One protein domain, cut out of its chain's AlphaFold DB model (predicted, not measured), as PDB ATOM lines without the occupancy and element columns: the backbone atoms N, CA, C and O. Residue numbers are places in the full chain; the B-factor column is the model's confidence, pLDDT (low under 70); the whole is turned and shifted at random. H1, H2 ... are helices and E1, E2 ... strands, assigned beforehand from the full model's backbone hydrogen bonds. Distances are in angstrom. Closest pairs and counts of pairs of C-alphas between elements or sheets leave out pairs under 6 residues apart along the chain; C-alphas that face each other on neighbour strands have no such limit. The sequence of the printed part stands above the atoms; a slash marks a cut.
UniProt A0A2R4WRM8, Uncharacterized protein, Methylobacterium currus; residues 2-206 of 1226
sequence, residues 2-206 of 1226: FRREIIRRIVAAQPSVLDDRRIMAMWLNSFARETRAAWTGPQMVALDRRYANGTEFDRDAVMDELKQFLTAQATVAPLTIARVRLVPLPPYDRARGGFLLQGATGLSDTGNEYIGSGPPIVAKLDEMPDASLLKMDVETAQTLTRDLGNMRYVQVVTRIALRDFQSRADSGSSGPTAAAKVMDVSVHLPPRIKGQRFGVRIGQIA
ATOM      1  N   PHE A   2      54.119 106.095 296.919       79.12
ATOM      2  CA  PHE A   2      53.640 106.766 298.149       79.12
ATOM      3  C   PHE A   2      54.585 106.563 299.350       79.12
ATOM      4  O   PHE A   2      55.050 107.542 299.915       79.12
ATOM      5  N   ARG A   3      54.985 105.317 299.649       79.81
ATOM      6  CA  ARG A   3      55.968 104.990 300.707       79.81
ATOM      7  C   ARG A   3      57.284 105.775 300.580       79.81
ATOM      8  O   ARG A   3      57.822 106.219 301.584       79.81
ATOM      9  N   ARG A   4      57.747 106.013 299.345       88.69
ATOM     10  CA  ARG A   4      58.924 106.844 299.038       88.69
ATOM     11  C   ARG A   4      58.745 108.272 299.520       88.69
ATOM     12  O   ARG A   4      59.567 108.781 300.265       88.69
ATOM     13  N   GLU A   5      57.647 108.903 299.126       90.31
ATOM     14  CA  GLU A   5      57.358 110.294 299.477       90.31
ATOM     15  C   GLU A   5      57.176 110.505 300.987       90.31
ATOM     16  O   GLU A   5      57.497 111.579 301.491       90.31
ATOM     17  N   ILE A   6      56.729 109.474 301.706       86.44
ATOM     18  CA  ILE A   6      56.637 109.472 303.168       86.44
ATOM     19  C   ILE A   6      58.011 109.386 303.813       86.44
ATOM     20  O   ILE A   6      58.331 110.225 304.646       86.44
ATOM     21  N   ILE A   7      58.849 108.436 303.389       88.75
ATOM     22  CA  ILE A   7      60.204 108.300 303.935       88.75
ATOM     23  C   ILE A   7      61.009 109.582 303.684       88.75
ATOM     24  O   ILE A   7      61.611 110.092 304.618       88.75
ATOM     25  N   ARG A   8      60.921 110.189 302.490       93.06
ATOM     26  CA  ARG A   8      61.577 111.482 302.194       93.06
ATOM     27  C   ARG A   8      61.207 112.595 303.185       93.06
ATOM     28  O   ARG A   8      62.041 113.438 303.493       93.06
ATOM     29  N   ARG A   9      59.964 112.614 303.672       92.69
ATOM     30  CA  ARG A   9      59.458 113.642 304.597       92.69
ATOM     31  C   ARG A   9      59.717 113.313 306.054       92.69
ATOM     32  O   ARG A   9      60.029 114.219 306.809       92.69
ATOM     33  N   ILE A  10      59.642 112.039 306.433       89.12
ATOM     34  CA  ILE A  10      60.065 111.583 307.762       89.12
ATOM     35  C   ILE A  10      61.552 111.879 307.948       89.12
ATOM     36  O   ILE A  10      61.928 112.432 308.970       89.12
ATOM     37  N   VAL A  11      62.381 111.592 306.940       91.94
ATOM     38  CA  VAL A  11      63.817 111.897 306.970       91.94
ATOM     39  C   VAL A  11      64.071 113.404 307.061       91.94
ATOM     40  O   VAL A  11      64.945 113.825 307.804       91.94
ATOM     41  N   ALA A  12      63.297 114.231 306.353       91.56
ATOM     42  CA  ALA A  12      63.441 115.684 306.443       91.56
ATOM     43  C   ALA A  12      62.988 116.254 307.796       91.56
ATOM     44  O   ALA A  12      63.641 117.138 308.339       91.56
ATOM     45  N   ALA A  13      61.862 115.770 308.322       86.31
ATOM     46  CA  ALA A  13      61.281 116.259 309.569       86.31
ATOM     47  C   ALA A  13      61.994 115.708 310.810       86.31
ATOM     48  O   ALA A  13      62.013 116.352 311.854       86.31
ATOM     49  N   GLN A  14      62.597 114.526 310.691       89.25
ATOM     50  CA  GLN A  14      63.336 113.866 311.753       89.25
ATOM     51  C   GLN A  14      64.617 113.228 311.189       89.25
ATOM     52  O   GLN A  14      64.685 112.004 311.063       89.25
ATOM     53  N   PRO A  15      65.659 114.028 310.874       92.56
ATOM     54  CA  PRO A  15      66.924 113.515 310.338       92.56
ATOM     55  C   PRO A  15      67.570 112.451 311.229       92.56
ATOM     56  O   PRO A  15      68.202 111.530 310.720       92.56
ATOM     57  N   SER A  16      67.322 112.519 312.543       89.38
ATOM     58  CA  SER A  16      67.797 111.539 313.525       89.38
ATOM     59  C   SER A  16      67.280 110.117 313.283       89.38
ATOM     60  O   SER A  16      67.817 109.167 313.839       89.38
ATOM     61  N   VAL A  17      66.236 109.929 312.463       86.31
ATOM     62  CA  VAL A  17      65.782 108.590 312.050       86.31
ATOM     63  C   VAL A  17      66.847 107.860 311.225       86.31
ATOM     64  O   VAL A  17      66.889 106.635 311.238       86.31
ATOM     65  N   LEU A  18      67.717 108.604 310.529       92.38
ATOM     66  CA  LEU A  18      68.837 108.042 309.774       92.38
ATOM     67  C   LEU A  18      69.995 107.594 310.675       92.38
ATOM     68  O   LEU A  18      70.897 106.914 310.195       92.38
ATOM     69  N   ASP A  19      69.971 107.967 311.958       90.88
ATOM     70  CA  ASP A  19      70.932 107.503 312.961       90.88
ATOM     71  C   ASP A  19      70.478 106.184 313.620       90.88
ATOM     72  O   ASP A  19      71.263 105.526 314.302       90.88
ATOM     73  N   ASP A  20      69.223 105.760 313.404       85.31
ATOM     74  CA  ASP A  20      68.700 104.482 313.891       85.31
ATOM     75  C   ASP A  20      69.046 103.353 312.908       85.31
ATOM     76  O   ASP A  20      68.410 103.158 311.865       85.31
ATOM     77  N   ARG A  21      70.075 102.579 313.266       84.31
ATOM     78  CA  ARG A  21      70.622 101.510 312.426       84.31
ATOM     79  C   ARG A  21      69.617 100.386 312.144       84.31
ATOM     80  O   ARG A  21      69.673  99.832 311.049       84.31
ATOM     81  N   ARG A  22      68.658 100.087 313.039       79.56
ATOM     82  CA  ARG A  22      67.542  99.163 312.721       79.56
ATOM     83  C   ARG A  22      66.699  99.705 311.626       79.56
ATOM     84  O   ARG A  22      66.366  98.975 310.700       79.56
ATOM     85  N   ILE A  23      66.257 100.946 311.787       81.75
ATOM     86  CA  ILE A  23      65.312 101.522 310.846       81.75
ATOM     87  C   ILE A  23      65.975 101.573 309.471       81.75
ATOM     88  O   ILE A  23      65.358 101.157 308.495       81.75
ATOM     89  N   MET A  24      67.255 101.949 309.417       92.50
ATOM     90  CA  MET A  24      68.068 101.957 308.201       92.50
ATOM     91  C   MET A  24      68.292 100.559 307.607       92.50
ATOM     92  O   MET A  24      68.096 100.386 306.405       92.50
ATOM     93  N   ALA A  25      68.613  99.540 308.410       87.12
ATOM     94  CA  ALA A  25      68.780  98.158 307.944       87.12
ATOM     95  C   ALA A  25      67.457  97.525 307.478       87.12
ATOM     96  O   ALA A  25      67.401  96.880 306.432       87.12
ATOM     97  N   MET A  26      66.365  97.760 308.208       87.38
ATOM     98  CA  MET A  26      65.014  97.352 307.826       87.38
ATOM     99  C   MET A  26      64.584  98.045 306.529       87.38
ATOM    100  O   MET A  26      64.003  97.408 305.647       87.38
ATOM    101  N   TRP A  27      64.861  99.343 306.388       90.38
ATOM    102  CA  TRP A  27      64.606 100.087 305.159       90.38
ATOM    103  C   TRP A  27      65.449  99.560 304.004       90.38
ATOM    104  O   TRP A  27      64.877  99.305 302.954       90.38
ATOM    105  N   LEU A  28      66.744  99.298 304.200       92.31
ATOM    106  CA  LEU A  28      67.618  98.703 303.188       92.31
ATOM    107  C   LEU A  28      67.088  97.351 302.701       92.31
ATOM    108  O   LEU A  28      66.929  97.144 301.499       92.31
ATOM    109  N   ASN A  29      66.742  96.464 303.635       84.19
ATOM    110  CA  ASN A  29      66.204  95.145 303.325       84.19
ATOM    111  C   ASN A  29      64.877  95.247 302.559       84.19
ATOM    112  O   ASN A  29      64.677  94.577 301.545       84.19
ATOM    113  N   SER A  30      63.996  96.150 302.999       83.50
ATOM    114  CA  SER A  30      62.727  96.439 302.332       83.50
ATOM    115  C   SER A  30      62.943  97.014 300.926       83.50
ATOM    116  O   SER A  30      62.305  96.553 299.983       83.50
ATOM    117  N   PHE A  31      63.875  97.963 300.755       90.56
ATOM    118  CA  PHE A  31      64.258  98.576 299.474       90.56
ATOM    119  C   PHE A  31      64.819  97.554 298.483       90.56
ATOM    120  O   PHE A  31      64.522  97.621 297.291       90.56
ATOM    121  N   ALA A  32      65.585  96.583 298.977       82.81
ATOM    122  CA  ALA A  32      66.218  95.565 298.154       82.81
ATOM    123  C   ALA A  32      65.300  94.388 297.788       82.81
ATOM    124  O   ALA A  32      65.489  93.795 296.726       82.81
ATOM    125  N   ARG A  33      64.343  94.012 298.650       73.62
ATOM    126  CA  ARG A  33      63.615  92.733 298.522       73.62
ATOM    127  C   ARG A  33      62.142  92.860 298.161       73.62
ATOM    128  O   ARG A  33      61.580  91.920 297.606       73.62
ATOM    129  N   GLU A  34      61.497  93.987 298.453       70.69
ATOM    130  CA  GLU A  34      60.086  94.151 298.112       70.69
ATOM    131  C   GLU A  34      59.923  94.628 296.663       70.69
ATOM    132  O   GLU A  34      60.403  95.692 296.279       70.69
ATOM    133  N   THR A  35      59.125  93.911 295.869       58.22
ATOM    134  CA  THR A  35      58.760  94.308 294.492       58.22
ATOM    135  C   THR A  35      58.059  95.673 294.412       58.22
ATOM    136  O   THR A  35      57.966  96.270 293.342       58.22
ATOM    137  N   ARG A  36      57.581  96.205 295.548       59.72
ATOM    138  CA  ARG A  36      56.914  97.512 295.687       59.72
ATOM    139  C   ARG A  36      57.655  98.481 296.616       59.72
ATOM    140  O   ARG A  36      57.030  99.401 297.160       59.72
ATOM    141  N   ALA A  37      58.956  98.286 296.827       71.50
ATOM    142  CA  ALA A  37      59.702  99.106 297.768       71.50
ATOM    143  C   ALA A  37      59.719 100.601 297.400       71.50
ATOM    144  O   ALA A  37      59.410 101.022 296.282       71.50
ATOM    145  N   ALA A  38      60.059 101.442 298.379       75.81
ATOM    146  CA  ALA A  38      60.126 102.890 298.185       75.81
ATOM    147  C   ALA A  38      61.187 103.297 297.144       75.81
ATOM    148  O   ALA A  38      60.925 104.195 296.338       75.81
ATOM    149  N   TRP A  39      62.318 102.594 297.135       83.31
ATOM    150  CA  TRP A  39      63.368 102.674 296.128       83.31
ATOM    151  C   TRP A  39      63.764 101.248 295.750       83.31
ATOM    152  O   TRP A  39      64.387 100.564 296.550       83.31
ATOM    153  N   THR A  40      63.372 100.790 294.562       73.62
ATOM    154  CA  THR A  40      63.833  99.521 293.989       73.62
ATOM    155  C   THR A  40      64.893  99.825 292.934       73.62
ATOM    156  O   THR A  40      64.720 100.724 292.111       73.62
ATOM    157  N   GLY A  41      66.023  99.119 292.967       83.00
ATOM    158  CA  GLY A  41      67.066  99.280 291.957       83.00
ATOM    159  C   GLY A  41      68.329  98.469 292.253       83.00
ATOM    160  O   GLY A  41      68.564  98.117 293.414       83.00
ATOM    161  N   PRO A  42      69.174  98.205 291.233       84.19
ATOM    162  CA  PRO A  42      70.420  97.450 291.391       84.19
ATOM    163  C   PRO A  42      71.333  98.013 292.485       84.19
ATOM    164  O   PRO A  42      71.989  97.250 293.184       84.19
ATOM    165  N   GLN A  43      71.314  99.336 292.686       89.25
ATOM    166  CA  GLN A  43      72.069 100.011 293.741       89.25
ATOM    167  C   GLN A  43      71.628  99.582 295.152       89.25
ATOM    168  O   GLN A  43      72.476  99.217 295.956       89.25
ATOM    169  N   MET A  44      70.322  99.547 295.453       93.31
ATOM    170  CA  MET A  44      69.823  99.127 296.777       93.31
ATOM    171  C   MET A  44      70.052  97.632 297.025       93.31
ATOM    172  O   MET A  44      70.382  97.234 298.137       93.31
ATOM    173  N   VAL A  45      69.953  96.805 295.978       88.19
ATOM    174  CA  VAL A  45      70.282  95.370 296.047       88.19
ATOM    175  C   VAL A  45      71.779  95.153 296.287       88.19
ATOM    176  O   VAL A  45      72.155  94.269 297.054       88.19
ATOM    177  N   ALA A  46      72.642  95.950 295.652       92.12
ATOM    178  CA  ALA A  46      74.084  95.900 295.872       92.12
ATOM    179  C   ALA A  46      74.452  96.326 297.301       92.12
ATOM    180  O   ALA A  46      75.269  95.657 297.932       92.12
ATOM    181  N   LEU A  47      73.803  97.372 297.827       94.25
ATOM    182  CA  LEU A  47      73.949  97.798 299.219       94.25
ATOM    183  C   LEU A  47      73.476  96.707 300.198       94.25
ATOM    184  O   LEU A  47      74.242  96.350 301.083       94.25
ATOM    185  N   ASP A  48      72.296  96.092 300.017       95.44
ATOM    186  CA  ASP A  48      71.816  94.994 300.892       95.44
ATOM    187  C   ASP A  48      72.750  93.778 300.850       95.44
ATOM    188  O   ASP A  48      73.040  93.185 301.885       95.44
ATOM    189  N   ARG A  49      73.291  93.426 299.675       90.88
ATOM    190  CA  ARG A  49      74.270  92.331 299.555       90.88
ATOM    191  C   ARG A  49      75.590  92.653 300.248       90.88
ATOM    192  O   ARG A  49      76.105  91.785 300.949       90.88
ATOM    193  N   ARG A  50      76.130  93.867 300.071       96.12
ATOM    194  CA  ARG A  50      77.327  94.327 300.798       96.12
ATOM    195  C   ARG A  50      77.070  94.368 302.301       96.12
ATOM    196  O   ARG A  50      77.925  93.940 303.057       96.12
ATOM    197  N   TYR A  51      75.887  94.787 302.735       94.06
ATOM    198  CA  TYR A  51      75.516  94.796 304.148       94.06
ATOM    199  C   TYR A  51      75.408  93.377 304.735       94.06
ATOM    200  O   TYR A  51      75.979  93.082 305.784       94.06
ATOM    201  N   ALA A  52      74.708  92.467 304.053       88.06
ATOM    202  CA  ALA A  52      74.497  91.103 304.531       88.06
ATOM    203  C   ALA A  52      75.799  90.283 304.575       88.06
ATOM    204  O   ALA A  52      76.040  89.573 305.551       88.06
ATOM    205  N   ASN A  53      76.640  90.409 303.541       83.69
ATOM    206  CA  ASN A  53      77.836  89.579 303.358       83.69
ATOM    207  C   ASN A  53      79.144  90.263 303.784       83.69
ATOM    208  O   ASN A  53      80.181  89.606 303.813       83.69
ATOM    209  N   GLY A  54      79.116  91.570 304.038       79.00
ATOM    210  CA  GLY A  54      80.294  92.361 304.367       79.00
ATOM    211  C   GLY A  54      80.683  92.291 305.840       79.00
ATOM    212  O   GLY A  54      79.912  91.856 306.702       79.00
ATOM    213  N   THR A  55      81.903  92.744 306.110       83.50
ATOM    214  CA  THR A  55      82.452  92.935 307.455       83.50
ATOM    215  C   THR A  55      81.704  94.041 308.212       83.50
ATOM    216  O   THR A  55      80.860  94.746 307.658       83.50
ATOM    217  N   GLU A  56      82.004  94.227 309.496       66.69
ATOM    218  CA  GLU A  56      81.462  95.347 310.277       66.69
ATOM    219  C   GLU A  56      81.748  96.719 309.642       66.69
ATOM    220  O   GLU A  56      80.844  97.552 309.576       66.69
ATOM    221  N   PHE A  57      82.933  96.897 309.046       78.38
ATOM    222  CA  PHE A  57      83.314  98.107 308.315       78.38
ATOM    223  C   PHE A  57      82.527  98.283 307.011       78.38
ATOM    224  O   PHE A  57      82.109  99.392 306.685       78.38
ATOM    225  N   ASP A  58      82.258  97.194 306.280       81.44
ATOM    226  CA  ASP A  58      81.413  97.242 305.080       81.44
ATOM    227  C   ASP A  58      79.967  97.602 305.430       81.44
ATOM    228  O   ASP A  58      79.305  98.332 304.693       81.44
ATOM    229  N   ARG A  59      79.468  97.097 306.562       88.06
ATOM    230  CA  ARG A  59      78.124  97.407 307.061       88.06
ATOM    231  C   ARG A  59      77.999  98.868 307.469       88.06
ATOM    232  O   ARG A  59      76.976  99.476 307.163       88.06
ATOM    233  N   ASP A  60      79.017  99.423 308.121       87.81
ATOM    234  CA  ASP A  60      79.089 100.851 308.450       87.81
ATOM    235  C   ASP A  60      79.131 101.709 307.185       87.81
ATOM    236  O   ASP A  60      78.277 102.578 307.010       87.81
ATOM    237  N   ALA A  61      80.015 101.377 306.239       90.62
ATOM    238  CA  ALA A  61      80.110 102.074 304.960       90.62
ATOM    239  C   ALA A  61      78.784 102.041 304.178       90.62
ATOM    240  O   ALA A  61      78.354 103.058 303.638       90.62
ATOM    241  N   VAL A  62      78.083 100.900 304.153       95.50
ATOM    242  CA  VAL A  62      76.764 100.796 303.507       95.50
ATOM    243  C   VAL A  62      75.708 101.650 304.212       95.50
ATOM    244  O   VAL A  62      74.866 102.248 303.539       95.50
ATOM    245  N   MET A  63      75.721 101.717 305.545       96.44
ATOM    246  CA  MET A  63      74.779 102.558 306.288       96.44
ATOM    247  C   MET A  63      75.046 104.046 306.052       96.44
ATOM    248  O   MET A  63      74.088 104.795 305.863       96.44
ATOM    249  N   ASP A  64      76.311 104.457 305.957       95.44
ATOM    250  CA  ASP A  64      76.694 105.822 305.587       95.44
ATOM    251  C   ASP A  64      76.286 106.160 304.147       95.44
ATOM    252  O   ASP A  64      75.687 107.210 303.906       95.44
ATOM    253  N   GLU A  65      76.513 105.250 303.194       96.38
ATOM    254  CA  GLU A  65      76.061 105.396 301.804       96.38
ATOM    255  C   GLU A  65      74.529 105.515 301.721       96.38
ATOM    256  O   GLU A  65      73.996 106.390 301.029       96.38
ATOM    257  N   LEU A  66      73.792 104.680 302.462       95.81
ATOM    258  CA  LEU A  66      72.330 104.732 302.513       95.81
ATOM    259  C   LEU A  66      71.826 106.006 303.202       95.81
ATOM    260  O   LEU A  66      70.832 106.588 302.764       95.81
ATOM    261  N   LYS A  67      72.504 106.465 304.257       96.62
ATOM    262  CA  LYS A  67      72.199 107.714 304.964       96.62
ATOM    263  C   LYS A  67      72.405 108.916 304.057       96.62
ATOM    264  O   LYS A  67      71.510 109.756 303.966       96.62
ATOM    265  N   GLN A  68      73.527 108.982 303.344       95.81
ATOM    266  CA  GLN A  68      73.788 110.023 302.350       95.81
ATOM    267  C   GLN A  68      72.727 110.002 301.247       95.81
ATOM    268  O   GLN A  68      72.157 111.045 300.922       95.81
ATOM    269  N   PHE A  69      72.386 108.814 300.738       95.88
ATOM    270  CA  PHE A  69      71.323 108.651 299.753       95.88
ATOM    271  C   PHE A  69      69.981 109.186 300.271       95.88
ATOM    272  O   PHE A  69      69.374 110.040 299.629       95.88
ATOM    273  N   LEU A  70      69.513 108.734 301.438       94.75
ATOM    274  CA  LEU A  70      68.216 109.140 301.987       94.75
ATOM    275  C   LEU A  70      68.178 110.619 302.385       94.75
ATOM    276  O   LEU A  70      67.153 111.266 302.171       94.75
ATOM    277  N   THR A  71      69.293 111.168 302.874       95.56
ATOM    278  CA  THR A  71      69.447 112.607 303.138       95.56
ATOM    279  C   THR A  71      69.297 113.407 301.848       95.56
ATOM    280  O   THR A  71      68.522 114.357 301.804       95.56
ATOM    281  N   ALA A  72      69.948 112.979 300.761       94.00
ATOM    282  CA  ALA A  72      69.819 113.622 299.453       94.00
ATOM    283  C   ALA A  72      68.395 113.522 298.873       94.00
ATOM    284  O   ALA A  72      67.994 114.341 298.047       94.00
ATOM    285  N   GLN A  73      67.607 112.532 299.302       94.81
ATOM    286  CA  GLN A  73      66.205 112.404 298.913       94.81
ATOM    287  C   GLN A  73      65.246 113.198 299.816       94.81
ATOM    288  O   GLN A  73      64.075 113.342 299.451       94.81
ATOM    289  N   ALA A  74      65.687 113.700 300.969       93.69
ATOM    290  CA  ALA A  74      64.825 114.341 301.954       93.69
ATOM    291  C   ALA A  74      64.090 115.565 301.376       93.69
ATOM    292  O   ALA A  74      64.616 116.309 300.549       93.69
ATOM    293  N   THR A  75      62.836 115.784 301.778       93.56
ATOM    294  CA  THR A  75      62.087 116.985 301.385       93.56
ATOM    295  C   THR A  75      61.098 117.417 302.461       93.56
ATOM    296  O   THR A  75      60.358 116.591 302.987       93.56
ATOM    297  N   VAL A  76      61.059 118.719 302.757       89.44
ATOM    298  CA  VAL A  76      60.061 119.343 303.650       89.44
ATOM    299  C   VAL A  76      58.795 119.781 302.910       89.44
ATOM    300  O   VAL A  76      57.836 120.232 303.530       89.44
ATOM    301  N   ALA A  77      58.773 119.665 301.577       90.75
ATOM    302  CA  ALA A  77      57.622 120.074 300.785       90.75
ATOM    303  C   ALA A  77      56.378 119.283 301.227       90.75
ATOM    304  O   ALA A  77      56.460 118.053 301.313       90.75
ATOM    305  N   PRO A  78      55.216 119.923 301.456       88.44
ATOM    306  CA  PRO A  78      53.994 119.213 301.818       88.44
ATOM    307  C   PRO A  78      53.686 118.064 300.849       88.44
ATOM    308  O   PRO A  78      53.957 118.150 299.645       88.44
ATOM    309  N   LEU A  79      53.151 116.952 301.357       91.12
ATOM    310  CA  LEU A  79      52.677 115.865 300.503       91.12
ATOM    311  C   LEU A  79      51.206 116.076 300.187       91.12
ATOM    312  O   LEU A  79      50.341 115.781 301.009       91.12
ATOM    313  N   THR A  80      50.916 116.516 298.969       90.12
ATOM    314  CA  THR A  80      49.535 116.563 298.494       90.12
ATOM    315  C   THR A  80      49.115 115.191 297.990       90.12
ATOM    316  O   THR A  80      49.654 114.666 297.016       90.12
ATOM    317  N   ILE A  81      48.114 114.609 298.637       87.69
ATOM    318  CA  ILE A  81      47.460 113.381 298.201       87.69
ATOM    319  C   ILE A  81      46.028 113.664 297.776       87.69
ATOM    320  O   ILE A  81      45.361 114.524 298.330       87.69
ATOM    321  N   ALA A  82      45.529 112.897 296.808       87.31
ATOM    322  CA  ALA A  82      44.141 112.963 296.365       87.31
ATOM    323  C   ALA A  82      43.425 111.662 296.732       87.31
ATOM    324  O   ALA A  82      43.646 110.621 296.106       87.31
ATOM    325  N   ARG A  83      42.623 111.668 297.797       83.44
ATOM    326  CA  ARG A  83      41.774 110.538 298.189       83.44
ATOM    327  C   ARG A  83      40.562 110.490 297.283       83.44
ATOM    328  O   ARG A  83      39.827 111.456 297.205       83.44
ATOM    329  N   VAL A  84      40.383 109.363 296.603       84.88
ATOM    330  CA  VAL A  84      39.253 109.139 295.702       84.88
ATOM    331  C   VAL A  84      38.312 108.163 296.373       84.88
ATOM    332  O   VAL A  84      38.740 107.081 296.775       84.88
ATOM    333  N   ARG A  85      37.043 108.534 296.480       83.19
ATOM    334  CA  ARG A  85      35.966 107.649 296.906       83.19
ATOM    335  C   ARG A  85      34.949 107.535 295.799       83.19
ATOM    336  O   ARG A  85      34.522 108.544 295.250       83.19
ATOM    337  N   LEU A  86      34.556 106.305 295.496       84.00
ATOM    338  CA  LEU A  86      33.387 106.069 294.673       84.00
ATOM    339  C   LEU A  86      32.159 106.216 295.573       84.00
ATOM    340  O   LEU A  86      32.029 105.487 296.553       84.00
ATOM    341  N   VAL A  87      31.302 107.181 295.268       86.00
ATOM    342  CA  VAL A  87      30.110 107.488 296.058       86.00
ATOM    343  C   VAL A  87      28.886 107.287 295.171       86.00
ATOM    344  O   VAL A  87      28.860 107.838 294.065       86.00
ATOM    345  N   PRO A  88      27.893 106.487 295.597       83.38
ATOM    346  CA  PRO A  88      26.631 106.411 294.879       83.38
ATOM    347  C   PRO A  88      25.973 107.792 294.873       83.38
ATOM    348  O   PRO A  88      25.889 108.454 295.904       83.38
ATOM    349  N   LEU A  89      25.530 108.232 293.700       86.69
ATOM    350  CA  LEU A  89      24.796 109.473 293.509       86.69
ATOM    351  C   LEU A  89      23.300 109.159 293.691       86.69
ATOM    352  O   LEU A  89      22.704 108.537 292.802       86.69
ATOM    353  N   PRO A  90      22.682 109.514 294.833       80.81
ATOM    354  CA  PRO A  90      21.277 109.196 295.073       80.81
ATOM    355  C   PRO A  90      20.352 110.046 294.188       80.81
ATOM    356  O   PRO A  90      20.821 110.866 293.393       80.81
ATOM    357  N   PRO A  91      19.022 109.872 294.285       87.06
ATOM    358  CA  PRO A  91      18.083 110.803 293.671       87.06
ATOM    359  C   PRO A  91      18.363 112.260 294.076       87.06
ATOM    360  O   PRO A  91      18.798 112.535 295.193       87.06
ATOM    361  N   TYR A  92      18.112 113.185 293.148       88.94
ATOM    362  CA  TYR A  92      18.281 114.618 293.372       88.94
ATOM    363  C   TYR A  92      17.282 115.128 294.421       88.94
ATOM    364  O   TYR A  92      16.073 114.932 294.275       88.94
ATOM    365  N   ASP A  93      17.781 115.807 295.452       87.75
ATOM    366  CA  ASP A  93      16.968 116.432 296.491       87.75
ATOM    367  C   ASP A  93      16.571 117.844 296.040       87.75
ATOM    368  O   ASP A  93      17.358 118.794 296.092       87.75
ATOM    369  N   ARG A  94      15.319 117.981 295.586       85.38
ATOM    370  CA  ARG A  94      14.778 119.265 295.119       85.38
ATOM    371  C   ARG A  94      14.677 120.312 296.225       85.38
ATOM    372  O   ARG A  94      14.799 121.490 295.914       85.38
ATOM    373  N   ALA A  95      14.480 119.909 297.481       82.38
ATOM    374  CA  ALA A  95      14.366 120.849 298.593       82.38
ATOM    375  C   ALA A  95      15.725 121.463 298.950       82.38
ATOM    376  O   ALA A  95      15.798 122.621 299.353       82.38
ATOM    377  N   ARG A  96      16.807 120.697 298.775       82.69
ATOM    378  CA  ARG A  96      18.182 121.137 299.071       82.69
ATOM    379  C   ARG A  96      18.958 121.627 297.849       82.69
ATOM    380  O   ARG A  96      20.071 122.128 298.008       82.69
ATOM    381  N   GLY A  97      18.386 121.493 296.652       91.75
ATOM    382  CA  GLY A  97      18.996 121.938 295.398       91.75
ATOM    383  C   GLY A  97      20.284 121.182 295.051       91.75
ATOM    384  O   GLY A  97      21.287 121.807 294.703       91.75
ATOM    385  N   GLY A  98      20.312 119.856 295.237       92.75
ATOM    386  CA  GLY A  98      21.526 119.071 294.995       92.75
ATOM    387  C   GLY A  98      21.411 117.569 295.259       92.75
ATOM    388  O   GLY A  98      20.351 117.046 295.594       92.75
ATOM    389  N   PHE A  99      22.533 116.861 295.124       90.25
ATOM    390  CA  PHE A  99      22.649 115.430 295.431       90.25
ATOM    391  C   PHE A  99      23.297 115.205 296.799       90.25
ATOM    392  O   PHE A  99      24.364 115.755 297.078       90.25
ATOM    393  N   LEU A 100      22.695 114.356 297.635       85.00
ATOM    394  CA  LEU A 100      23.238 114.004 298.951       85.00
ATOM    395  C   LEU A 100      24.312 112.910 298.834       85.00
ATOM    396  O   LEU A 100      24.012 111.733 298.692       85.00
ATOM    397  N   LEU A 101      25.586 113.261 298.910       83.06
ATOM    398  CA  LEU A 101      26.694 112.320 298.760       83.06
ATOM    399  C   LEU A 101      26.938 111.511 300.052       83.06
ATOM    400  O   LEU A 101      27.880 111.763 300.808       83.06
ATOM    401  N   GLN A 102      26.089 110.514 300.319       71.19
ATOM    402  CA  GLN A 102      26.223 109.631 301.485       71.19
ATOM    403  C   GLN A 102      27.548 108.845 301.442       71.19
ATOM    404  O   GLN A 102      27.869 108.184 300.460       71.19
ATOM    405  N   GLY A 103      28.342 108.917 302.517       63.00
ATOM    406  CA  GLY A 103      29.644 108.241 302.609       63.00
ATOM    407  C   GLY A 103      30.825 108.972 301.947       63.00
ATOM    408  O   GLY A 103      31.962 108.487 302.036       63.00
ATOM    409  N   ALA A 104      30.607 110.154 301.355       59.88
ATOM    410  CA  ALA A 104      31.677 110.996 300.804       59.88
ATOM    411  C   ALA A 104      32.720 111.413 301.854       59.88
ATOM    412  O   ALA A 104      33.908 111.496 301.549       59.88
ATOM    413  N   THR A 105      32.293 111.578 303.104       59.94
ATOM    414  CA  THR A 105      33.088 112.094 304.227       59.94
ATOM    415  C   THR A 105      33.590 111.029 305.197       59.94
ATOM    416  O   THR A 105      34.097 111.389 306.244       59.94
ATOM    417  N   GLY A 106      33.499 109.724 304.899       51.06
ATOM    418  CA  GLY A 106      33.863 108.645 305.850       51.06
ATOM    419  C   GLY A 106      35.362 108.500 306.195       51.06
ATOM    420  O   GLY A 106      35.862 107.389 306.371       51.06
ATOM    421  N   LEU A 107      36.101 109.598 306.189       52.81
ATOM    422  CA  LEU A 107      37.218 109.890 307.078       52.81
ATOM    423  C   LEU A 107      36.713 109.776 308.536       52.81
ATOM    424  O   LEU A 107      35.592 110.180 308.821       52.81
ATOM    425  N   SER A 108      37.459 109.141 309.439       47.34
ATOM    426  CA  SER A 108      37.037 108.970 310.838       47.34
ATOM    427  C   SER A 108      36.868 110.324 311.538       47.34
ATOM    428  O   SER A 108      37.740 111.182 311.431       47.34
ATOM    429  N   ASP A 109      35.788 110.484 312.314       45.72
ATOM    430  CA  ASP A 109      35.464 111.694 313.102       45.72
ATOM    431  C   ASP A 109      36.492 111.982 314.229       45.72
ATOM    432  O   ASP A 109      36.327 112.911 315.010       45.72
ATOM    433  N   THR A 110      37.566 111.191 314.337       47.25
ATOM    434  CA  THR A 110      38.572 111.236 315.411       47.25
ATOM    435  C   THR A 110      39.709 112.230 315.155       47.25
ATOM    436  O   THR A 110      40.705 112.225 315.877       47.25
ATOM    437  N   GLY A 111      39.620 113.030 314.085       51.00
ATOM    438  CA  GLY A 111      40.703 113.906 313.638       51.00
ATOM    439  C   GLY A 111      41.955 113.151 313.182       51.00
ATOM    440  O   GLY A 111      42.894 113.790 312.753       51.00
ATOM    441  N   ASN A 112      41.978 111.816 313.232       48.16
ATOM    442  CA  ASN A 112      43.113 110.964 312.899       48.16
ATOM    443  C   ASN A 112      42.714 110.028 311.754       48.16
ATOM    444  O   ASN A 112      41.874 109.148 311.940       48.16
ATOM    445  N   GLU A 113      43.306 110.195 310.574       54.06
ATOM    446  CA  GLU A 113      43.076 109.319 309.424       54.06
ATOM    447  C   GLU A 113      44.258 108.376 309.218       54.06
ATOM    448  O   GLU A 113      45.395 108.828 309.171       54.06
ATOM    449  N   TYR A 114      43.987 107.086 309.013       56.69
ATOM    450  CA  TYR A 114      44.983 106.129 308.539       56.69
ATOM    451  C   TYR A 114      45.108 106.186 307.013       56.69
ATOM    452  O   TYR A 114      44.185 105.809 306.285       56.69
ATOM    453  N   ILE A 115      46.253 106.657 306.517       56.06
ATOM    454  CA  ILE A 115      46.469 106.883 305.083       56.06
ATOM    455  C   ILE A 115      47.432 105.845 304.493       56.06
ATOM    456  O   ILE A 115      48.637 105.891 304.731       56.06
ATOM    457  N   GLY A 116      46.901 104.966 303.634       49.97
ATOM    458  CA  GLY A 116      47.664 104.015 302.810       49.97
ATOM    459  C   GLY A 116      47.553 102.549 303.252       49.97
ATOM    460  O   GLY A 116      47.052 102.250 304.325       49.97
ATOM    461  N   SER A 117      48.019 101.633 302.397       41.31
ATOM    462  CA  SER A 117      48.084 100.177 302.638       41.31
ATOM    463  C   SER A 117      49.418  99.707 303.249       41.31
ATOM    464  O   SER A 117      49.688  98.511 303.293       41.31
ATOM    465  N   GLY A 118      50.273 100.646 303.670       54.62
ATOM    466  CA  GLY A 118      51.527 100.389 304.391       54.62
ATOM    467  C   GLY A 118      51.381 100.638 305.900       54.62
ATOM    468  O   GLY A 118      50.245 100.721 306.369       54.62
ATOM    469  N   PRO A 119      52.484 100.798 306.667       54.91
ATOM    470  CA  PRO A 119      52.394 101.228 308.062       54.91
ATOM    471  C   PRO A 119      51.563 102.514 308.104       54.91
ATOM    472  O   PRO A 119      51.906 103.486 307.418       54.91
ATOM    473  N   PRO A 120      50.410 102.490 308.781       66.25
ATOM    474  CA  PRO A 120      49.368 103.443 308.482       66.25
ATOM    475  C   PRO A 120      49.768 104.794 309.081       66.25
ATOM    476  O   PRO A 120      50.114 104.891 310.258       66.25
ATOM    477  N   ILE A 121      49.791 105.834 308.244       72.81
ATOM    478  CA  ILE A 121      50.122 107.188 308.699       72.81
ATOM    479  C   ILE A 121      48.916 107.718 309.434       72.81
ATOM    480  O   ILE A 121      47.843 107.713 308.842       72.81
ATOM    481  N   VAL A 122      49.094 108.204 310.657       80.44
ATOM    482  CA  VAL A 122      48.031 108.881 311.398       80.44
ATOM    483  C   VAL A 122      48.064 110.365 311.051       80.44
ATOM    484  O   VAL A 122      48.864 111.137 311.579       80.44
ATOM    485  N   ALA A 123      47.220 110.758 310.110       79.50
ATOM    486  CA  ALA A 123      47.082 112.128 309.661       79.50
ATOM    487  C   ALA A 123      46.091 112.888 310.556       79.50
ATOM    488  O   ALA A 123      44.906 112.556 310.573       79.50
ATOM    489  N   LYS A 124      46.576 113.893 311.290       79.69
ATOM    490  CA  LYS A 124      45.785 114.800 312.122       79.69
ATOM    491  C   LYS A 124      45.116 115.859 311.255       79.69
ATOM    492  O   LYS A 124      45.787 116.796 310.837       79.69
ATOM    493  N   LEU A 125      43.841 115.687 310.931       76.50
ATOM    494  CA  LEU A 125      43.075 116.639 310.130       76.50
ATOM    495  C   LEU A 125      42.750 117.884 310.957       76.50
ATOM    496  O   LEU A 125      42.141 117.756 312.015       76.50
ATOM    497  N   ASP A 126      43.128 119.061 310.453       69.12
ATOM    498  CA  ASP A 126      42.820 120.341 311.102       69.12
ATOM    499  C   ASP A 126      41.291 120.530 311.177       69.12
ATOM    500  O   ASP A 126      40.738 120.694 312.259       69.12
ATOM    501  N   GLU A 127      40.593 120.407 310.039       69.19
ATOM    502  CA  GLU A 127      39.131 120.504 309.916       69.19
ATOM    503  C   GLU A 127      38.643 119.733 308.673       69.19
ATOM    504  O   GLU A 127      39.373 119.608 307.681       69.19
ATOM    505  N   MET A 128      37.406 119.216 308.698       67.94
ATOM    506  CA  MET A 128      36.804 118.540 307.540       67.94
ATOM    507  C   MET A 128      35.672 119.387 306.936       67.94
ATOM    508  O   MET A 128      34.726 119.716 307.651       67.94
ATOM    509  N   PRO A 129      35.717 119.696 305.627       67.75
ATOM    510  CA  PRO A 129      34.610 120.355 304.942       67.75
ATOM    511  C   PRO A 129      33.360 119.477 304.897       67.75
ATOM    512  O   PRO A 129      33.456 118.259 304.716       67.75
ATOM    513  N   ASP A 130      32.185 120.103 304.974       68.38
ATOM    514  CA  ASP A 130      30.924 119.411 304.726       68.38
ATOM    515  C   ASP A 130      30.800 119.023 303.248       68.38
ATOM    516  O   ASP A 130      30.384 119.818 302.408       68.38
ATOM    517  N   ALA A 131      31.174 117.781 302.932       70.50
ATOM    518  CA  ALA A 131      31.059 117.211 301.596       70.50
ATOM    519  C   ALA A 131      29.800 116.359 301.376       70.50
ATOM    520  O   ALA A 131      29.776 115.527 300.464       70.50
ATOM    521  N   SER A 132      28.753 116.536 302.189       77.44
ATOM    522  CA  SER A 132      27.514 115.759 302.059       77.44
ATOM    523  C   SER A 132      26.578 116.221 300.953       77.44
ATOM    524  O   SER A 132      25.707 115.447 300.568       77.44
ATOM    525  N   LEU A 133      26.727 117.439 300.426       84.50
ATOM    526  CA  LEU A 133      25.815 117.986 299.421       84.50
ATOM    527  C   LEU A 133      26.576 118.499 298.197       84.50
ATOM    528  O   LEU A 133      27.313 119.480 298.263       84.50
ATOM    529  N   LEU A 134      26.323 117.879 297.046       89.62
ATOM    530  CA  LEU A 134      26.702 118.423 295.748       89.62
ATOM    531  C   LEU A 134      25.575 119.330 295.249       89.62
ATOM    532  O   LEU A 134      24.609 118.846 294.655       89.62
ATOM    533  N   LYS A 135      25.693 120.636 295.512       89.44
ATOM    534  CA  LYS A 135      24.764 121.644 294.983       89.44
ATOM    535  C   LYS A 135      24.882 121.729 293.465       89.44
ATOM    536  O   LYS A 135      25.989 121.810 292.936       89.44
ATOM    537  N   MET A 136      23.745 121.699 292.786       91.00
ATOM    538  CA  MET A 136      23.644 121.711 291.328       91.00
ATOM    539  C   MET A 136      22.218 122.100 290.961       91.00
ATOM    540  O   MET A 136      21.307 121.688 291.663       91.00
ATOM    541  N   ASP A 137      21.994 122.875 289.903       94.50
ATOM    542  CA  ASP A 137      20.632 123.173 289.459       94.50
ATOM    543  C   ASP A 137      19.951 121.933 288.844       94.50
ATOM    544  O   ASP A 137      20.594 120.939 288.491       94.50
ATOM    545  N   VAL A 138      18.622 121.983 288.731       89.31
ATOM    546  CA  VAL A 138      17.804 120.838 288.306       89.31
ATOM    547  C   VAL A 138      18.135 120.392 286.879       89.31
ATOM    548  O   VAL A 138      18.121 119.191 286.609       89.31
ATOM    549  N   GLU A 139      18.442 121.321 285.973       89.25
ATOM    550  CA  GLU A 139      18.717 121.022 284.565       89.25
ATOM    551  C   GLU A 139      20.079 120.329 284.409       89.25
ATOM    552  O   GLU A 139      20.186 119.263 283.788       89.25
ATOM    553  N   THR A 140      21.106 120.852 285.083       89.81
ATOM    554  CA  THR A 140      22.431 120.224 285.155       89.81
ATOM    555  C   THR A 140      22.354 118.852 285.836       89.81
ATOM    556  O   THR A 140      22.962 117.889 285.366       89.81
ATOM    557  N   ALA A 141      21.540 118.705 286.887       91.50
ATOM    558  CA  ALA A 141      21.315 117.431 287.568       91.50
ATOM    559  C   ALA A 141      20.612 116.383 286.683       91.50
ATOM    560  O   ALA A 141      20.954 115.195 286.720       91.50
ATOM    561  N   GLN A 142      19.639 116.798 285.867       88.75
ATOM    562  CA  GLN A 142      18.978 115.926 284.891       88.75
ATOM    563  C   GLN A 142      19.947 115.463 283.801       88.75
ATOM    564  O   GLN A 142      19.964 114.279 283.459       88.75
ATOM    565  N   THR A 143      20.792 116.364 283.300       86.88
ATOM    566  CA  THR A 143      21.832 116.029 282.317       86.88
ATOM    567  C   THR A 143      22.854 115.059 282.912       86.88
ATOM    568  O   THR A 143      23.096 113.995 282.348       86.88
ATOM    569  N   LEU A 144      23.351 115.342 284.121       89.56
ATOM    570  CA  LEU A 144      24.280 114.475 284.846       89.56
ATOM    571  C   LEU A 144      23.715 113.064 285.084       89.56
ATOM    572  O   LEU A 144      24.415 112.067 284.902       89.56
ATOM    573  N   THR A 145      22.453 112.957 285.508       86.12
ATOM    574  CA  THR A 145      21.816 111.652 285.766       86.12
ATOM    575  C   THR A 145      21.549 110.865 284.487       86.12
ATOM    576  O   THR A 145      21.659 109.640 284.514       86.12
ATOM    577  N   ARG A 146      21.260 111.546 283.371       84.94
ATOM    578  CA  ARG A 146      21.168 110.928 282.043       84.94
ATOM    579  C   ARG A 146      22.528 110.388 281.593       84.94
ATOM    580  O   ARG A 146      22.611 109.237 281.175       84.94
ATOM    581  N   ASP A 147      23.590 111.172 281.773       78.38
ATOM    582  CA  ASP A 147      24.960 110.823 281.376       78.38
ATOM    583  C   ASP A 147      25.574 109.668 282.186       78.38
ATOM    584  O   ASP A 147      26.470 108.971 281.700       78.38
ATOM    585  N   LEU A 148      25.124 109.465 283.427       81.94
ATOM    586  CA  LEU A 148      25.557 108.363 284.293       81.94
ATOM    587  C   LEU A 148      24.792 107.049 284.043       81.94
ATOM    588  O   LEU A 148      25.266 105.979 284.434       81.94
ATOM    589  N   GLY A 149      23.627 107.107 283.391       80.31
ATOM    590  CA  GLY A 149      22.785 105.939 283.127       80.31
ATOM    591  C   GLY A 149      22.390 105.176 284.402       80.31
ATOM    592  O   GLY A 149      22.076 105.767 285.439       80.31
ATOM    593  N   ASN A 150      22.406 103.840 284.332       70.44
ATOM    594  CA  ASN A 150      21.993 102.965 285.441       70.44
ATOM    595  C   ASN A 150      23.055 102.820 286.547       70.44
ATOM    596  O   ASN A 150      22.727 102.413 287.659       70.44
ATOM    597  N   MET A 151      24.320 103.171 286.283       51.91
ATOM    598  CA  MET A 151      25.400 103.118 287.275       51.91
ATOM    599  C   MET A 151      25.684 104.517 287.826       51.91
ATOM    600  O   MET A 151      26.647 105.181 287.445       51.91
ATOM    601  N   ARG A 152      24.828 104.972 288.746       82.56
ATOM    602  CA  ARG A 152      24.906 106.303 289.368       82.56
ATOM    603  C   ARG A 152      26.005 106.378 290.423       82.56
ATOM    604  O   ARG A 152      25.724 106.403 291.614       82.56
ATOM    605  N   TYR A 153      27.258 106.428 289.990       87.31
ATOM    606  CA  TYR A 153      28.397 106.649 290.875       87.31
ATOM    607  C   TYR A 153      29.222 107.844 290.416       87.31
ATOM    608  O   TYR A 153      29.494 108.015 289.230       87.31
ATOM    609  N   VAL A 154      29.671 108.637 291.383       90.94
ATOM    610  CA  VAL A 154      30.617 109.737 291.184       90.94
ATOM    611  C   VAL A 154      31.884 109.477 291.992       90.94
ATOM    612  O   VAL A 154      31.884 108.734 292.972       90.94
ATOM    613  N   GLN A 155      32.993 110.067 291.570       91.88
ATOM    614  CA  GLN A 155      34.249 110.061 292.303       91.88
ATOM    615  C   GLN A 155      34.364 111.342 293.127       91.88
ATOM    616  O   GLN A 155      34.544 112.421 292.572       91.88
ATOM    617  N   VAL A 156      34.299 111.231 294.450       90.44
ATOM    618  CA  VAL A 156      34.643 112.335 295.351       90.44
ATOM    619  C   VAL A 156      36.147 112.311 295.579       90.44
ATOM    620  O   VAL A 156      36.698 111.312 296.047       90.44
ATOM    621  N   VAL A 157      36.815 113.395 295.205       90.81
ATOM    622  CA  VAL A 157      38.261 113.570 295.277       90.81
ATOM    623  C   VAL A 157      38.582 114.601 296.354       90.81
ATOM    624  O   VAL A 157      38.451 115.801 296.142       90.81
ATOM    625  N   THR A 158      39.038 114.133 297.510       88.88
ATOM    626  CA  THR A 158      39.537 114.972 298.605       88.88
ATOM    627  C   THR A 158      41.039 115.152 298.439       88.88
ATOM    628  O   THR A 158      41.807 114.193 298.573       88.88
ATOM    629  N   ARG A 159      41.489 116.368 298.142       89.56
ATOM    630  CA  ARG A 159      42.909 116.719 298.152       89.56
ATOM    631  C   ARG A 159      43.311 117.122 299.561       89.56
ATOM    632  O   ARG A 159      42.748 118.054 300.119       89.56
ATOM    633  N   ILE A 160      44.290 116.426 300.116       89.62
ATOM    634  CA  ILE A 160      44.801 116.637 301.467       89.62
ATOM    635  C   ILE A 160      46.285 116.956 301.342       89.62
ATOM    636  O   ILE A 160      47.022 116.197 300.713       89.62
ATOM    637  N   ALA A 161      46.717 118.073 301.914       90.69
ATOM    638  CA  ALA A 161      48.125 118.384 302.098       90.69
ATOM    639  C   ALA A 161      48.564 117.857 303.463       90.69
ATOM    640  O   ALA A 161      48.038 118.275 304.491       90.69
ATOM    641  N   LEU A 162      49.517 116.931 303.466       90.94
ATOM    642  CA  LEU A 162      50.159 116.435 304.676       90.94
ATOM    643  C   LEU A 162      51.440 117.234 304.934       90.94
ATOM    644  O   LEU A 162      52.270 117.383 304.031       90.94
ATOM    645  N   ARG A 163      51.600 117.723 306.159       90.00
ATOM    646  CA  ARG A 163      52.741 118.498 306.663       90.00
ATOM    647  C   ARG A 163      53.162 117.969 308.035       90.00
ATOM    648  O   ARG A 163      52.493 117.104 308.590       90.00
ATOM    649  N   ASP A 164      54.277 118.470 308.553       87.88
ATOM    650  CA  ASP A 164      54.718 118.228 309.935       87.88
ATOM    651  C   ASP A 164      54.768 116.733 310.301       87.88
ATOM    652  O   ASP A 164      54.159 116.275 311.269       87.88
ATOM    653  N   PHE A 165      55.447 115.940 309.466       89.69
ATOM    654  CA  PHE A 165      55.600 114.502 309.686       89.69
ATOM    655  C   PHE A 165      56.413 114.232 310.960       89.69
ATOM    656  O   PHE A 165      57.457 114.832 311.170       89.69
ATOM    657  N   GLN A 166      55.964 113.297 311.793       82.00
ATOM    658  CA  GLN A 166      56.645 112.879 313.023       82.00
ATOM    659  C   GLN A 166      56.644 111.348 313.107       82.00
ATOM    660  O   GLN A 166      55.665 110.711 312.720       82.00
ATOM    661  N   SER A 167      57.709 110.727 313.619       75.88
ATOM    662  CA  SER A 167      57.653 109.311 314.010       75.88
ATOM    663  C   SER A 167      57.182 109.193 315.464       75.88
ATOM    664  O   SER A 167      57.595 109.970 316.322       75.88
ATOM    665  N   ARG A 168      56.273 108.254 315.755       67.19
ATOM    666  CA  ARG A 168      55.735 108.051 317.107       67.19
ATOM    667  C   ARG A 168      56.382 106.815 317.731       67.19
ATOM    668  O   ARG A 168      56.079 105.696 317.321       67.19
ATOM    669  N   ALA A 169      57.262 107.011 318.711       50.88
ATOM    670  CA  ALA A 169      57.965 105.918 319.390       50.88
ATOM    671  C   ALA A 169      57.216 105.358 320.624       50.88
ATOM    672  O   ALA A 169      57.521 104.257 321.075       50.88
ATOM    673  N   ASP A 170      56.202 106.067 321.144       42.47
ATOM    674  CA  ASP A 170      55.834 105.945 322.567       42.47
ATOM    675  C   ASP A 170      54.560 105.136 322.885       42.47
ATOM    676  O   ASP A 170      54.300 104.859 324.053       42.47
ATOM    677  N   SER A 171      53.734 104.754 321.900       40.06
ATOM    678  CA  SER A 171      52.355 104.285 322.174       40.06
ATOM    679  C   SER A 171      51.997 102.874 321.692       40.06
ATOM    680  O   SER A 171      50.820 102.570 321.534       40.06
ATOM    681  N   GLY A 172      52.967 102.000 321.406       46.19
ATOM    682  CA  GLY A 172      52.695 100.609 320.997       46.19
ATOM    683  C   GLY A 172      52.054 100.426 319.605       46.19
ATOM    684  O   GLY A 172      51.967  99.302 319.123       46.19
ATOM    685  N   SER A 173      51.668 101.511 318.923       46.69
ATOM    686  CA  SER A 173      51.249 101.545 317.515       46.69
ATOM    687  C   SER A 173      52.289 102.316 316.685       46.69
ATOM    688  O   SER A 173      52.313 103.547 316.688       46.69
ATOM    689  N   SER A 174      53.176 101.606 315.993       51.94
ATOM    690  CA  SER A 174      54.391 102.135 315.353       51.94
ATOM    691  C   SER A 174      54.163 102.793 313.974       51.94
ATOM    692  O   SER A 174      54.788 102.398 312.987       51.94
ATOM    693  N   GLY A 175      53.247 103.759 313.866       71.31
ATOM    694  CA  GLY A 175      52.973 104.499 312.621       71.31
ATOM    695  C   GLY A 175      53.468 105.956 312.662       71.31
ATOM    696  O   GLY A 175      53.399 106.580 313.722       71.31
ATOM    697  N   PRO A 176      53.956 106.533 311.544       77.44
ATOM    698  CA  PRO A 176      54.265 107.961 311.467       77.44
ATOM    699  C   PRO A 176      52.983 108.800 311.547       77.44
ATOM    700  O   PRO A 176      51.932 108.390 311.057       77.44
ATOM    701  N   THR A 177      53.052 109.987 312.140       85.06
ATOM    702  CA  THR A 177      51.950 110.955 312.172       85.06
ATOM    703  C   THR A 177      52.251 112.148 311.271       85.06
ATOM    704  O   THR A 177      53.415 112.445 311.030       85.06
ATOM    705  N   ALA A 178      51.234 112.842 310.773       88.19
ATOM    706  CA  ALA A 178      51.395 114.088 310.016       88.19
ATOM    707  C   ALA A 178      50.220 115.018 310.314       88.19
ATOM    708  O   ALA A 178      49.117 114.526 310.521       88.19
ATOM    709  N   ALA A 179      50.408 116.332 310.310       87.44
ATOM    710  CA  ALA A 179      49.278 117.255 310.249       87.44
ATOM    711  C   ALA A 179      48.703 117.264 308.823       87.44
ATOM    712  O   ALA A 179      49.431 117.154 307.837       87.44
ATOM    713  N   ALA A 180      47.388 117.354 308.699       87.00
ATOM    714  CA  ALA A 180      46.668 117.201 307.449       87.00
ATOM    715  C   ALA A 180      45.688 118.349 307.254       87.00
ATOM    716  O   ALA A 180      44.797 118.583 308.064       87.00
ATOM    717  N   LYS A 181      45.822 119.040 306.127       88.69
ATOM    718  CA  LYS A 181      44.921 120.117 305.731       88.69
ATOM    719  C   LYS A 181      44.151 119.701 304.490       88.69
ATOM    720  O   LYS A 181      44.757 119.387 303.462       88.69
ATOM    721  N   VAL A 182      42.823 119.698 304.564       87.38
ATOM    722  CA  VAL A 182      41.990 119.498 303.374       87.38
ATOM    723  C   VAL A 182      42.109 120.744 302.501       87.38
ATOM    724  O   VAL A 182      41.784 121.848 302.920       87.38
ATOM    725  N   MET A 183      42.639 120.563 301.297       88.00
ATOM    726  CA  MET A 183      42.894 121.636 300.337       88.00
ATOM    727  C   MET A 183      41.695 121.869 299.424       88.00
ATOM    728  O   MET A 183      41.398 123.003 299.073       88.00
ATOM    729  N   ASP A 184      41.053 120.785 298.991       88.38
ATOM    730  CA  ASP A 184      39.933 120.820 298.055       88.38
ATOM    731  C   ASP A 184      39.120 119.529 298.166       88.38
ATOM    732  O   ASP A 184      39.684 118.455 298.400       88.38
ATOM    733  N   VAL A 185      37.810 119.618 297.952       89.19
ATOM    734  CA  VAL A 185      36.954 118.452 297.737       89.19
ATOM    735  C   VAL A 185      36.178 118.666 296.453       89.19
ATOM    736  O   VAL A 185      35.276 119.495 296.376       89.19
ATOM    737  N   SER A 186      36.522 117.897 295.429       92.56
ATOM    738  CA  SER A 186      35.892 117.979 294.120       92.56
ATOM    739  C   SER A 186      35.136 116.702 293.792       92.56
ATOM    740  O   SER A 186      35.518 115.605 294.196       92.56
ATOM    741  N   VAL A 187      34.054 116.825 293.034       90.88
ATOM    742  CA  VAL A 187      33.263 115.687 292.567       90.88
ATOM    743  C   VAL A 187      33.494 115.522 291.077       90.88
ATOM    744  O   VAL A 187      33.408 116.480 290.310       90.88
ATOM    745  N   HIS A 188      33.820 114.305 290.667       93.69
ATOM    746  CA  HIS A 188      34.173 113.947 289.304       93.69
ATOM    747  C   HIS A 188      33.273 112.827 288.798       93.69
ATOM    748  O   HIS A 188      32.878 111.936 289.549       93.69
ATOM    749  N   LEU A 189      33.008 112.815 287.499       91.44
ATOM    750  CA  LEU A 189      32.538 111.609 286.832       91.44
ATOM    751  C   LEU A 189      33.621 110.519 286.883       91.44
ATOM    752  O   LEU A 189      34.815 110.836 286.959       91.44
ATOM    753  N   PRO A 190      33.254 109.229 286.805       83.56
ATOM    754  CA  PRO A 190      34.225 108.177 286.540       83.56
ATOM    755  C   PRO A 190      34.999 108.481 285.240       83.56
ATOM    756  O   PRO A 190      34.394 108.934 284.264       83.56
ATOM    757  N   PRO A 191      36.328 108.273 285.191       84.88
ATOM    758  CA  PRO A 191      37.112 108.548 283.991       84.88
ATOM    759  C   PRO A 191      36.642 107.654 282.837       84.88
ATOM    760  O   PRO A 191      36.662 106.429 282.947       84.88
ATOM    761  N   ARG A 192      36.219 108.271 281.726       79.00
ATOM    762  CA  ARG A 192      35.789 107.559 280.506       79.00
ATOM    763  C   ARG A 192      36.971 107.175 279.606       79.00
ATOM    764  O   ARG A 192      36.881 106.214 278.852       79.00
ATOM    765  N   ILE A 193      38.093 107.891 279.713       78.69
ATOM    766  CA  ILE A 193      39.321 107.635 278.949       78.69
ATOM    767  C   ILE A 193      40.298 106.846 279.834       78.69
ATOM    768  O   ILE A 193      40.713 107.330 280.890       78.69
ATOM    769  N   LYS A 194      40.691 105.628 279.421       64.94
ATOM    770  CA  LYS A 194      41.710 104.837 280.146       64.94
ATOM    771  C   LYS A 194      43.010 105.664 280.236       64.94
ATOM    772  O   LYS A 194      43.536 106.093 279.216       64.94
ATOM    773  N   GLY A 195      43.528 105.844 281.451       70.50
ATOM    774  CA  GLY A 195      44.726 106.647 281.743       70.50
ATOM    775  C   GLY A 195      44.429 108.017 282.363       70.50
ATOM    776  O   GLY A 195      45.300 108.595 283.014       70.50
ATOM    777  N   GLN A 196      43.192 108.516 282.256       80.88
ATOM    778  CA  GLN A 196      42.781 109.726 282.963       80.88
ATOM    779  C   GLN A 196      42.606 109.418 284.459       80.88
ATOM    780  O   GLN A 196      41.866 108.509 284.832       80.88
ATOM    781  N   ARG A 197      43.304 110.162 285.331       76.31
ATOM    782  CA  ARG A 197      43.295 109.900 286.787       76.31
ATOM    783  C   ARG A 197      41.931 110.158 287.437       76.31
ATOM    784  O   ARG A 197      41.561 109.422 288.345       76.31
ATOM    785  N   PHE A 198      41.213 111.180 286.971       86.06
ATOM    786  CA  PHE A 198      39.855 111.544 287.396       86.06
ATOM    787  C   PHE A 198      39.043 111.894 286.148       86.06
ATOM    788  O   PHE A 198      39.613 112.437 285.200       86.06
ATOM    789  N   GLY A 199      37.741 111.607 286.124       87.12
ATOM    790  CA  GLY A 199      36.886 112.077 285.032       87.12
ATOM    791  C   GLY A 199      36.577 113.573 285.133       87.12
ATOM    792  O   GLY A 199      37.168 114.307 285.933       87.12
ATOM    793  N   VAL A 200      35.642 114.034 284.299       91.56
ATOM    794  CA  VAL A 200      35.225 115.444 284.251       91.56
ATOM    795  C   VAL A 200      34.758 115.888 285.636       91.56
ATOM    796  O   VAL A 200      33.937 115.215 286.258       91.56
ATOM    797  N   ARG A 201      35.310 117.000 286.136       93.19
ATOM    798  CA  ARG A 201      34.876 117.603 287.401       93.19
ATOM    799  C   ARG A 201      33.489 118.203 287.199       93.19
ATOM    800  O   ARG A 201      33.329 119.081 286.362       93.19
ATOM    801  N   ILE A 202      32.525 117.736 287.977       91.62
ATOM    802  CA  ILE A 202      31.112 118.137 287.916       91.62
ATOM    803  C   ILE A 202      30.689 118.999 289.107       91.62
ATOM    804  O   ILE A 202      29.590 119.535 289.117       91.62
ATOM    805  N   GLY A 203      31.559 119.155 290.106       89.06
ATOM    806  CA  GLY A 203      31.357 120.115 291.182       89.06
ATOM    807  C   GLY A 203      32.559 120.238 292.105       89.06
ATOM    808  O   GLY A 203      33.503 119.444 292.046       89.06
ATOM    809  N   GLN A 204      32.516 121.257 292.954       89.06
ATOM    810  CA  GLN A 204      33.509 121.535 293.984       89.06
ATOM    811  C   GLN A 204      32.782 121.945 295.265       89.06
ATOM    812  O   GLN A 204      31.780 122.655 295.211       89.06
ATOM    813  N   ILE A 205      33.264 121.459 296.401       83.81
ATOM    814  CA  ILE A 205      32.664 121.646 297.719       83.81
ATOM    815  C   ILE A 205      33.567 122.604 298.504       83.81
ATOM    816  O   ILE A 205      34.782 122.406 298.567       83.81
ATOM    817  N   ALA A 206      32.980 123.656 299.075       76.69
ATOM    818  CA  ALA A 206      33.713 124.673 299.826       76.69
ATOM    819  C   ALA A 206      34.230 124.138 301.176       76.69
ATOM    820  O   ALA A 206      33.540 123.376 301.853       76.69
TER     821      ALA A 206
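What this domain is: This is residues 2 to 206 of the 1226 residues of an uncharacterized protein of Methylobacterium currus (UniProt A0A2R4WRM8). A long, strongly twisted sheet, with the hairpin E6 and E7 in its middle, links a head of helices H1 to H5 at one end to H6 and the small strand pair E2 and E5 at the other; in the head, H1 packs on the sheet and H3, H4 and H5 lie farther out. The printed part has 205 residues, six named helices and eight named strands, in the order H1 H2 H3 H4 H5 E1 E2 E3 E4 E5 H6 E6 E7 E8, of mixed class. The large sheet is branched and mixed, and holds a meander, E6 E7 E8, each strand the antiparallel neighbour of the one before. The whole is loose, with a radius of gyration of the C-alphas of 21.9 A, and spans 73 by 36 by 26 A.

How they stand to each other: In the branched sheet E7, residues 176 to 188, has E6, residues 153 to 167, antiparallel on one side, N 159 and O 184 being 2.8 A apart. On the other side lie E4, residues 121 to 125, parallel, with N 124 and O 178 at 2.7 A, and E8, residues 201 to 205, antiparallel, with N 205 and O 185 at 2.8 A. E6 bends by 78 degrees at residue 164, E7 by 73 degrees at residue 179. Edge strand E1, residues 79 to 88, is antiparallel to E6, with N 83 and O 158 at 2.8 A; edge strand E3, residues 112 to 115, forms a hairpin with E4, with N 113 and O 123 at 2.9 A. H1, residues 2 to 13, is on this sheet at a height of 8.5 A, along the strands, at 21 degrees to E6 on the local plane; their closest C-alphas are Ile 10 and Phe 165, 5.7 A. H5, residues 56 to 73, touches H1 about perpendicular at 84 degrees, closest at C-alphas Gln 73 and Arg 8, 5.7 A. H4, residues 42 to 53, forms a helical hairpin with H5 at a shallow tilt of 28 degrees, closest at C-alphas Tyr 51 and Arg 59, 4.7 A. H3, residues 21 to 33, touches H4 at a steep tilt of 56 degrees, closest at C-alphas Ala 32 and Val 45, 4.6 A. H2, residues 15 to 19, only just touches H5, with 3 pairs of C-alphas within 8 A, closest Leu 18 and Lys 67, 5.9 A. H6, residues 138 to 148, only grazes the sheet. E2, residues 98 to 100, and E5, residues 133 to 135, are antiparallel, with N 99 and O 134 at 2.9 A. Every O i to N i+4 pair is within hydrogen-bond range in H1, H3, H4, H5 and H6; H2 has 0 of 1, but 2 of 2 O i to N i+3 pairs.

Where its parts are: E6 is 37.4 A long, E7 30.5 A, E1 28.3 A and H5 25.6 A. H1 begins at C-alpha 2 (53.640, 106.766, 298.149); E8 ends at C-alpha 205 (32.664, 121.646, 297.719).

The domain as a whole: The C-alphas farthest apart, Thr 55 and Ala 95, are 74.1 A apart. The printed part has no cut; the links E2 to E3 and E7 to E8 are long. Confidence is under 70 in 35 residues, among them 103 to 120.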